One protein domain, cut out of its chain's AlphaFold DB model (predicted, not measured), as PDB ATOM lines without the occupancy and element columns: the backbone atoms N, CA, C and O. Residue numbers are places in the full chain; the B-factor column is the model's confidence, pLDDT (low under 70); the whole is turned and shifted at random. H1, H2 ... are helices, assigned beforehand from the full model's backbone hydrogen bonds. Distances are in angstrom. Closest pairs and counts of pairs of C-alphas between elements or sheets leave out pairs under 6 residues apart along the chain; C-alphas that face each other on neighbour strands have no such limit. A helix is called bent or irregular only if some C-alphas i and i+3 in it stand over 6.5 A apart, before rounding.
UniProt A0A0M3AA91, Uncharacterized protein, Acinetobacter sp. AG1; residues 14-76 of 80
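This is residues 14 to 76 of the 80 residues of an uncharacterized protein of Acinetobacter sp. AG1 (UniProt A0A0M3AA91). One long straight helix, H2, forms a bar with a shorter helix near each end, H1 lying crosswise at its start and H3 standing off past its far end, both on the same side of the bar, in a wide, open bracket. At the start of the bar the short helix H1 packs crosswise on its first turn; past the far end H3 turns off in a new direction as an arm that touches neither other helix, and most of the bar between the two ends is bare. The printed part has 63 residues, with three named helices in the order H1, H2, H3 and no named strand; the class is all helix. The whole is extended, with a radius of gyration of the C-alphas of 19.2 A, and the C-alphas span 52 by 26 by 15 A along their three main axes.

Begin with the longest helix, H2, residues 29 to 52, and look first at its residues 29 to 32. With these alone it touches H1, the helix of residues 14 to 22. There you will find 4 pairs of C-alphas within 8 A, and the closest C-alphas of the two helices are those of Ala 20 and Trp 32, 5.8 A apart. The lines of H1 and H2 are about perpendicular, at 87 degrees, and their centres are 19.1 A apart. Now go along H2 to residues 37 to 54, of which 37 to 52 belong to H2: this stretch stands free, with no C-alpha 8 or more residues away along the chain within 10 A. Beyond it find H3, residues 60 to 74, which follows H2 in the chain yet is apart from it, with no C-alpha of the one within 8 A of the other. H3 is apart from H1 too. Residues 68 to 76, of which 68 to 74 belong to H3, also stand free. In the backbones of H1, H2 and H3, every O i to N i+4 pair is within hydrogen-bond range.

Find C-alpha 29, of Leu 29, at (-29.148, -12.424, 16.426); from there H2 runs 24 residues to C-alpha 52, of Thr 52, at (-9.461, -22.286, -10.062), 34.4 A from first to last C-alpha. Its N-to-C direction is (0.66, -0.24, -0.71), and along the helix you can watch x rise while z falls. Go back to the first printed residue, Glu 14, with its C-alpha at (-23.314, -14.104, 24.560): here H1 begins, and its 9 residues cover 12.5 A as far as Glu 22. Then look past H2 to Pro 60, where H3 begins; its 15 residues cover 20.9 A and end at C-alpha 74, of Asp 74, at (8.911, -16.906, -1.942). Its direction is (0.40, -0.15, 0.91), and here z climbs again. None of the three helices is bent.

The outline is a rod, but only just, with spans of 52 by 26 by 15 A. The two C-alphas farthest apart are those of Asp 27 and Pro 60, at 52.4 A, while the first and last printed C-alphas, those of Glu 14 and Gly 76, are 39.8 A apart. The printed residues run from 14 to 76 without a cut, out of a full chain of 80 residues. Both links are short but not tight: look for 6 residues between H1 and H2 and 7 between H2 and H3. In the B-factor column the mean pLDDT of the printed part is 85.1, and the low-confidence residues, under 70, are 52 to 53, where H2 ends and the link to H3 begins.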
ATOM      1  N   GLU A  14     -23.354 -15.422  23.914       91.12
ATOM      2  CA  GLU A  14     -23.314 -14.104  24.560       91.12
ATOM      3  C   GLU A  14     -22.417 -13.111  23.813       91.12
ATOM      4  O   GLU A  14     -22.779 -11.947  23.647       91.12
ATOM      5  N   LYS A  15     -21.265 -13.575  23.310       89.94
ATOM      6  CA  LYS A  15     -20.367 -12.742  22.505       89.94
ATOM      7  C   LYS A  15     -20.981 -12.430  21.148       89.94
ATOM      8  O   LYS A  15     -20.899 -11.290  20.714       89.94
ATOM      9  N   GLN A  16     -21.634 -13.407  20.525       90.62
ATOM     10  CA  GLN A  16     -22.337 -13.188  19.261       90.62
ATOM     11  C   GLN A  16     -23.456 -12.150  19.411       90.62
ATOM     12  O   GLN A  16     -23.540 -11.231  18.612       90.62
ATOM     13  N   ARG A  17     -24.255 -12.218  20.486       91.50
ATOM     14  CA  ARG A  17     -25.288 -11.210  20.792       91.50
ATOM     15  C   ARG A  17     -24.711  -9.819  20.999       91.50
ATOM     16  O   ARG A  17     -25.313  -8.841  20.571       91.50
ATOM     17  N   LYS A  18     -23.566  -9.719  21.675       93.00
ATOM     18  CA  LYS A  18     -22.886  -8.437  21.865       93.00
ATOM     19  C   LYS A  18     -22.441  -7.849  20.521       93.00
ATOM     20  O   LYS A  18     -22.707  -6.680  20.278       93.00
ATOM     21  N   ILE A  19     -21.834  -8.665  19.663       90.56
ATOM     22  CA  ILE A  19     -21.371  -8.234  18.337       90.56
ATOM     23  C   ILE A  19     -22.559  -7.862  17.447       90.56
ATOM     24  O   ILE A  19     -22.559  -6.780  16.883       90.56
ATOM     25  N   ALA A  20     -23.624  -8.668  17.413       91.31
ATOM     26  CA  ALA A  20     -24.844  -8.344  16.673       91.31
ATOM     27  C   ALA A  20     -25.426  -6.974  17.081       91.31
ATOM     28  O   ALA A  20     -25.832  -6.186  16.229       91.31
ATOM     29  N   LYS A  21     -25.406  -6.642  18.381       92.56
ATOM     30  CA  LYS A  21     -25.801  -5.309  18.870       92.56
ATOM     31  C   LYS A  21     -24.876  -4.201  18.379       92.56
ATOM     32  O   LYS A  21     -25.369  -3.150  17.984       92.56
ATOM     33  N   GLU A  22     -23.567  -4.425  18.429       92.88
ATOM     34  CA  GLU A  22     -22.550  -3.476  17.952       92.88
ATOM     35  C   GLU A  22     -22.640  -3.254  16.431       92.88
ATOM     36  O   GLU A  22     -22.495  -2.123  15.976       92.88
ATOM     37  N   ASP A  23     -22.996  -4.294  15.676       88.25
ATOM     38  CA  ASP A  23     -23.193  -4.271  14.222       88.25
ATOM     39  C   ASP A  23     -24.559  -3.688  13.802       88.25
ATOM     40  O   ASP A  23     -24.860  -3.592  12.615       88.25
ATOM     41  N   GLY A  24     -25.399  -3.278  14.760       91.88
ATOM     42  CA  GLY A  24     -26.674  -2.601  14.494       91.88
ATOM     43  C   GLY A  24     -27.889  -3.518  14.320       91.88
ATOM     44  O   GLY A  24     -28.975  -3.025  14.019       91.88
ATOM     45  N   TYR A  25     -27.754  -4.822  14.574       89.75
ATOM     46  CA  TYR A  25     -28.852  -5.798  14.503       89.75
ATOM     47  C   TYR A  25     -29.742  -5.811  15.754       89.75
ATOM     48  O   TYR A  25     -30.783  -6.466  15.787       89.75
ATOM     49  N   GLY A  26     -29.355  -5.087  16.809       89.75
ATOM     50  CA  GLY A  26     -30.114  -5.042  18.056       89.75
ATOM     51  C   GLY A  26     -30.251  -6.436  18.677       89.75
ATOM     52  O   GLY A  26     -29.253  -7.082  18.989       89.75
ATOM     53  N   ASP A  27     -31.483  -6.894  18.890       88.69
ATOM     54  CA  ASP A  27     -31.755  -8.228  19.441       88.69
ATOM     55  C   ASP A  27     -31.921  -9.315  18.360       88.69
ATOM     56  O   ASP A  27     -32.093 -10.489  18.700       88.69
ATOM     57  N   ASP A  28     -31.827  -8.957  17.073       92.06
ATOM     58  CA  ASP A  28     -31.961  -9.893  15.955       92.06
ATOM     59  C   ASP A  28     -30.644 -10.632  15.669       92.06
ATOM     60  O   ASP A  28     -29.910 -10.375  14.712       92.06
ATOM     61  N   LEU A  29     -30.327 -11.572  16.561       90.94
ATOM     62  CA  LEU A  29     -29.148 -12.424  16.426       90.94
ATOM     63  C   LEU A  29     -29.226 -13.325  15.186       90.94
ATOM     64  O   LEU A  29     -28.191 -13.641  14.606       90.94
ATOM     65  N   GLU A  30     -30.423 -13.761  14.798       92.56
ATOM     66  CA  GLU A  30     -30.602 -14.697  13.688       92.56
ATOM     67  C   GLU A  30     -30.295 -14.023  12.348       92.56
ATOM     68  O   GLU A  30     -29.552 -14.584  11.538       92.56
ATOM     69  N   ALA A  31     -30.766 -12.787  12.148       91.50
ATOM     70  CA  ALA A  31     -30.406 -11.992  10.980       91.50
ATOM     71  C   ALA A  31     -28.891 -11.759  10.895       91.50
ATOM     72  O   ALA A  31     -28.298 -11.977   9.837       91.50
ATOM     73  N   TRP A  32     -28.246 -11.413  12.016       93.81
ATOM     74  CA  TRP A  32     -26.791 -11.240  12.063       93.81
ATOM     75  C   TRP A  32     -26.042 -12.537  11.722       93.81
ATOM     76  O   TRP A  32     -25.129 -12.537  10.897       93.81
ATOM     77  N   GLN A  33     -26.445 -13.670  12.310       91.31
ATOM     78  CA  GLN A  33     -25.821 -14.969  12.034       91.31
ATOM     79  C   GLN A  33     -25.961 -15.366  10.560       91.31
ATOM     80  O   GLN A  33     -25.005 -15.871   9.967       91.31
ATOM     81  N   SER A  34     -27.130 -15.114   9.969       92.69
ATOM     82  CA  SER A  34     -27.410 -15.378   8.557       92.69
ATOM     83  C   SER A  34     -26.522 -14.540   7.632       92.69
ATOM     84  O   SER A  34     -25.918 -15.079   6.701       92.69
ATOM     85  N   GLU A  35     -26.356 -13.244   7.915       90.81
ATOM     86  CA  GLU A  35     -25.480 -12.375   7.122       90.81
ATOM     87  C   GLU A  35     -24.007 -12.779   7.234       90.81
ATOM     88  O   GLU A  35     -23.309 -12.872   6.221       90.81
ATOM     89  N   MET A  36     -23.536 -13.098   8.442       89.81
ATOM     90  CA  MET A  36     -22.169 -13.580   8.653       89.81
ATOM     91  C   MET A  36     -21.905 -14.898   7.920       89.81
ATOM     92  O   MET A  36     -20.833 -15.073   7.337       89.81
ATOM     93  N   GLN A  37     -22.876 -15.815   7.908       89.19
ATOM     94  CA  GLN A  37     -22.763 -17.071   7.168       89.19
ATOM     95  C   GLN A  37     -22.712 -16.820   5.658       89.19
ATOM     96  O   GLN A  37     -21.836 -17.350   4.977       89.19
ATOM     97  N   LYS A  38     -23.593 -15.958   5.141       90.00
ATOM     98  CA  LYS A  38     -23.605 -15.575   3.726       90.00
ATOM     99  C   LYS A  38     -22.279 -14.941   3.300       90.00
ATOM    100  O   LYS A  38     -21.702 -15.358   2.301       90.00
ATOM    101  N   SER A  39     -21.775 -13.977   4.069       86.31
ATOM    102  CA  SER A  39     -20.499 -13.309   3.790       86.31
ATOM    103  C   SER A  39     -19.330 -14.298   3.787       86.31
ATOM    104  O   SER A  39     -18.474 -14.261   2.901       86.31
ATOM    105  N   HIS A  40     -19.317 -15.236   4.737       85.69
ATOM    106  CA  HIS A  40     -18.328 -16.304   4.779       85.69
ATOM    107  C   HIS A  40     -18.389 -17.197   3.532       85.69
ATOM    108  O   HIS A  40     -17.349 -17.490   2.939       85.69
ATOM    109  N   ASP A  41     -19.583 -17.609   3.114       86.50
ATOM    110  CA  ASP A  41     -19.760 -18.489   1.959       86.50
ATOM    111  C   ASP A  41     -19.382 -17.782   0.649       86.50
ATOM    112  O   ASP A  41     -18.715 -18.374  -0.202       86.50
ATOM    113  N   GLU A  42     -19.706 -16.493   0.512       86.06
ATOM    114  CA  GLU A  42     -19.264 -15.651  -0.605       86.06
ATOM    115  C   GLU A  42     -17.735 -15.515  -0.644       86.06
ATOM    116  O   GLU A  42     -17.120 -15.683  -1.700       86.06
ATOM    117  N   ALA A  43     -17.097 -15.279   0.506       79.44
ATOM    118  CA  ALA A  43     -15.643 -15.210   0.606       79.44
ATOM    119  C   ALA A  43     -14.986 -16.556   0.262       79.44
ATOM    120  O   ALA A  43     -13.996 -16.594  -0.472       79.44
ATOM    121  N   GLN A  44     -15.544 -17.675   0.735       82.50
ATOM    122  CA  GLN A  44     -15.058 -19.008   0.378       82.50
ATOM    123  C   GLN A  44     -15.222 -19.297  -1.116       82.50
ATOM    124  O   GLN A  44     -14.283 -19.803  -1.735       82.50
ATOM    125  N   ALA A  45     -16.363 -18.943  -1.709       82.31
ATOM    126  CA  ALA A  45     -16.600 -19.085  -3.140       82.31
ATOM    127  C   ALA A  45     -15.625 -18.228  -3.963       82.31
ATOM    128  O   ALA A  45     -15.088 -18.700  -4.965       82.31
ATOM    129  N   HIS A  46     -15.329 -17.006  -3.515       78.56
ATOM    130  CA  HIS A  46     -14.351 -16.133  -4.160       78.56
ATOM    131  C   HIS A  46     -12.918 -16.677  -4.045       78.56
ATOM    132  O   HIS A  46     -12.178 -16.710  -5.023       78.56
ATOM    133  N   ILE A  47     -12.517 -17.190  -2.879       78.00
ATOM    134  CA  ILE A  47     -11.210 -17.847  -2.719       78.00
ATOM    135  C   ILE A  47     -11.119 -19.094  -3.608       78.00
ATOM    136  O   ILE A  47     -10.077 -19.347  -4.214       78.00
ATOM    137  N   ALA A  48     -12.191 -19.884  -3.689       76.56
ATOM    138  CA  ALA A  48     -12.245 -21.045  -4.565       76.56
ATOM    139  C   ALA A  48     -12.114 -20.632  -6.037       76.56
ATOM    140  O   ALA A  48     -11.316 -21.236  -6.749       76.56
ATOM    141  N   SER A  49     -12.803 -19.573  -6.475       75.94
ATOM    142  CA  SER A  49     -12.693 -19.083  -7.853       75.94
ATOM    143  C   SER A  49     -11.274 -18.612  -8.180       75.94
ATOM    144  O   SER A  49     -10.727 -18.998  -9.212       75.94
ATOM    145  N   LEU A  50     -10.612 -17.902  -7.263       73.56
ATOM    146  CA  LEU A  50      -9.208 -17.510  -7.416       73.56
ATOM    147  C   LEU A  50      -8.268 -18.719  -7.516       73.56
ATOM    148  O   LEU A  50      -7.350 -18.711  -8.330       73.56
ATOM    149  N   LYS A  51      -8.515 -19.787  -6.746       72.44
ATOM    150  CA  LYS A  51      -7.743 -21.041  -6.841       72.44
ATOM    151  C   LYS A  51      -7.982 -21.803  -8.146       72.44
ATOM    152  O   LYS A  51      -7.123 -22.580  -8.547       72.44
ATOM    153  N   THR A  52      -9.136 -21.617  -8.789       69.44
ATOM    154  CA  THR A  52      -9.461 -22.286 -10.062       69.44
ATOM    155  C   THR A  52      -8.865 -21.606 -11.289       69.44
ATOM    156  O   THR A  52      -8.856 -22.211 -12.361       69.44
ATOM    157  N   VAL A  53      -8.340 -20.382 -11.160       69.88
ATOM    158  CA  VAL A  53      -7.622 -19.724 -12.255       69.88
ATOM    159  C   VAL A  53      -6.302 -20.459 -12.486       69.88
ATOM    160  O   VAL A  53      -5.334 -20.293 -11.746       69.88
ATOM    161  N   SER A  54      -6.272 -21.310 -13.513       77.75
ATOM    162  CA  SER A  54      -5.048 -21.989 -13.939       77.75
ATOM    163  C   SER A  54      -4.089 -20.975 -14.551       77.75
ATOM    164  O   SER A  54      -4.502 -20.167 -15.387       77.75
ATOM    165  N   TYR A  55      -2.804 -21.062 -14.204       77.62
ATOM    166  CA  TYR A  55      -1.751 -20.253 -14.821       77.62
ATOM    167  C   TYR A  55      -1.836 -20.300 -16.350       77.62
ATOM    168  O   TYR A  55      -1.721 -19.275 -17.012       77.62
ATOM    169  N   ASP A  56      -2.145 -21.462 -16.930       80.44
ATOM    170  CA  ASP A  56      -2.214 -21.646 -18.381       80.44
ATOM    171  C   ASP A  56      -3.324 -20.837 -19.057       80.44
ATOM    172  O   ASP A  56      -3.183 -20.478 -20.225       80.44
ATOM    173  N   SER A  57      -4.380 -20.502 -18.312       83.75
ATOM    174  CA  SER A  57      -5.516 -19.708 -18.791       83.75
ATOM    175  C   SER A  57      -5.276 -18.193 -18.766       83.75
ATOM    176  O   SER A  57      -6.100 -17.433 -19.271       83.75
ATOM    177  N   LEU A  58      -4.149 -17.747 -18.204       82.56
ATOM    178  CA  LEU A  58      -3.792 -16.335 -18.100       82.56
ATOM    179  C   LEU A  58      -3.150 -15.793 -19.379       82.56
ATOM    180  O   LEU A  58      -2.411 -16.493 -20.081       82.56
ATOM    181  N   THR A  59      -3.353 -14.498 -19.636       88.56
ATOM    182  CA  THR A  59      -2.607 -13.786 -20.681       88.56
ATOM    183  C   THR A  59      -1.116 -13.696 -20.321       88.56
ATOM    184  O   THR A  59      -0.756 -13.774 -19.142       88.56
ATOM    185  N   PRO A  60      -0.213 -13.492 -21.300       89.00
ATOM    186  CA  PRO A  60       1.218 -13.342 -21.022       89.00
ATOM    187  C   PRO A  60       1.545 -12.266 -19.969       89.00
ATOM    188  O   PRO A  60       2.408 -12.473 -19.118       89.00
ATOM    189  N   GLU A  61       0.826 -11.141 -19.970       87.69
ATOM    190  CA  GLU A  61       1.010 -10.054 -18.994       87.69
ATOM    191  C   GLU A  61       0.557 -10.446 -17.580       87.69
ATOM    192  O   GLU A  61       1.213 -10.120 -16.583       87.69
ATOM    193  N   GLN A  62      -0.547 -11.190 -17.479       83.69
ATOM    194  CA  GLN A  62      -1.050 -11.710 -16.210       83.69
ATOM    195  C   GLN A  62      -0.110 -12.771 -15.628       83.69
ATOM    196  O   GLN A  62       0.162 -12.739 -14.429       83.69
ATOM    197  N   LYS A  63       0.455 -13.642 -16.474       87.19
ATOM    198  CA  LYS A  63       1.489 -14.618 -16.091       87.19
ATOM    199  C   LYS A  63       2.721 -13.940 -15.496       87.19
ATOM    200  O   LYS A  63       3.123 -14.269 -14.386       87.19
ATOM    201  N   LEU A  64       3.260 -12.922 -16.174       86.62
ATOM    202  CA  LEU A  64       4.395 -12.135 -15.673       86.62
ATOM    203  C   LEU A  64       4.093 -11.469 -14.324       86.62
ATOM    204  O   LEU A  64       4.948 -11.424 -13.436       86.62
ATOM    205  N   THR A  65       2.873 -10.958 -14.168       85.44
ATOM    206  CA  THR A  65       2.419 -10.343 -12.918       85.44
ATOM    207  C   THR A  65       2.340 -11.376 -11.797       85.44
ATOM    208  O   THR A  65       2.872 -11.133 -10.714       85.44
ATOM    209  N   GLN A  66       1.744 -12.543 -12.054       82.19
ATOM    210  CA  GLN A  66       1.673 -13.637 -11.089       82.19
ATOM    211  C   GLN A  66       3.068 -14.149 -10.703       82.19
ATOM    212  O   GLN A  66       3.344 -14.272  -9.515       82.19
ATOM    213  N   ASP A  67       3.974 -14.359 -11.662       85.88
ATOM    214  CA  ASP A  67       5.351 -14.802 -11.398       85.88
ATOM    215  C   ASP A  67       6.118 -13.798 -10.533       85.88
ATOM    216  O   ASP A  67       6.868 -14.171  -9.628       85.88
ATOM    217  N   ARG A  68       5.926 -12.497 -10.785       84.31
ATOM    218  CA  ARG A  68       6.519 -11.434  -9.966       84.31
ATOM    219  C   ARG A  68       5.995 -11.482  -8.533       84.31
ATOM    220  O   ARG A  68       6.788 -11.343  -7.603       84.31
ATOM    221  N   TRP A  69       4.691 -11.675  -8.350       83.19
ATOM    222  CA  TRP A  69       4.087 -11.826  -7.025       83.19
ATOM    223  C   TRP A  69       4.559 -13.095  -6.317       83.19
ATOM    224  O   TRP A  69       4.938 -13.019  -5.152       83.19
ATOM    225  N   GLN A  70       4.629 -14.226  -7.017       81.81
ATOM    226  CA  GLN A  70       5.108 -15.483  -6.451       81.81
ATOM    227  C   GLN A  70       6.555 -15.350  -5.963       81.81
ATOM    228  O   GLN A  70       6.839 -15.664  -4.813       81.81
ATOM    229  N   ARG A  71       7.450 -14.743  -6.757       83.06
ATOM    230  CA  ARG A  71       8.831 -14.457  -6.322       83.06
ATOM    231  C   ARG A  71       8.901 -13.540  -5.095       83.06
ATOM    232  O   ARG A  71       9.781 -13.714  -4.255       83.06
ATOM    233  N   LYS A  72       8.000 -12.558  -4.972       78.06
ATOM    234  CA  LYS A  72       7.907 -11.696  -3.777       78.06
ATOM    235  C   LYS A  72       7.477 -12.485  -2.536       78.06
ATOM    236  O   LYS A  72       8.031 -12.278  -1.461       78.06
ATOM    237  N   VAL A  73       6.528 -13.407  -2.690       76.81
ATOM    238  CA  VAL A  73       6.085 -14.297  -1.609       76.81
ATOM    239  C   VAL A  73       7.206 -15.260  -1.209       76.81
ATOM    240  O   VAL A  73       7.540 -15.334  -0.029       76.81
ATOM    241  N   ASP A  74       7.844 -15.921  -2.177       77.56
ATOM    242  CA  ASP A  74       8.911 -16.906  -1.942       77.56
ATOM    243  C   ASP A  74      10.162 -16.284  -1.301       77.56
ATOM    244  O   ASP A  74      10.849 -16.925  -0.509       77.56
ATOM    245  N   SER A  75      10.452 -15.017  -1.612       82.31
ATOM    246  CA  SER A  75      11.553 -14.262  -0.994       82.31
ATOM    247  C   SER A  75      11.223 -13.704   0.394       82.31
ATOM    248  O   SER A  75      12.073 -13.059   1.006       82.31
ATOM    249  N   GLY A  76      10.005 -13.927   0.903       75.56
ATOM    250  CA  GLY A  76       9.563 -13.401   2.194       75.56
ATOM    251  C   GLY A  76       9.373 -11.880   2.211       75.56
ATOM    252  O   GLY A  76       9.242 -11.302   3.287       75.56
TER     253      GLY A  76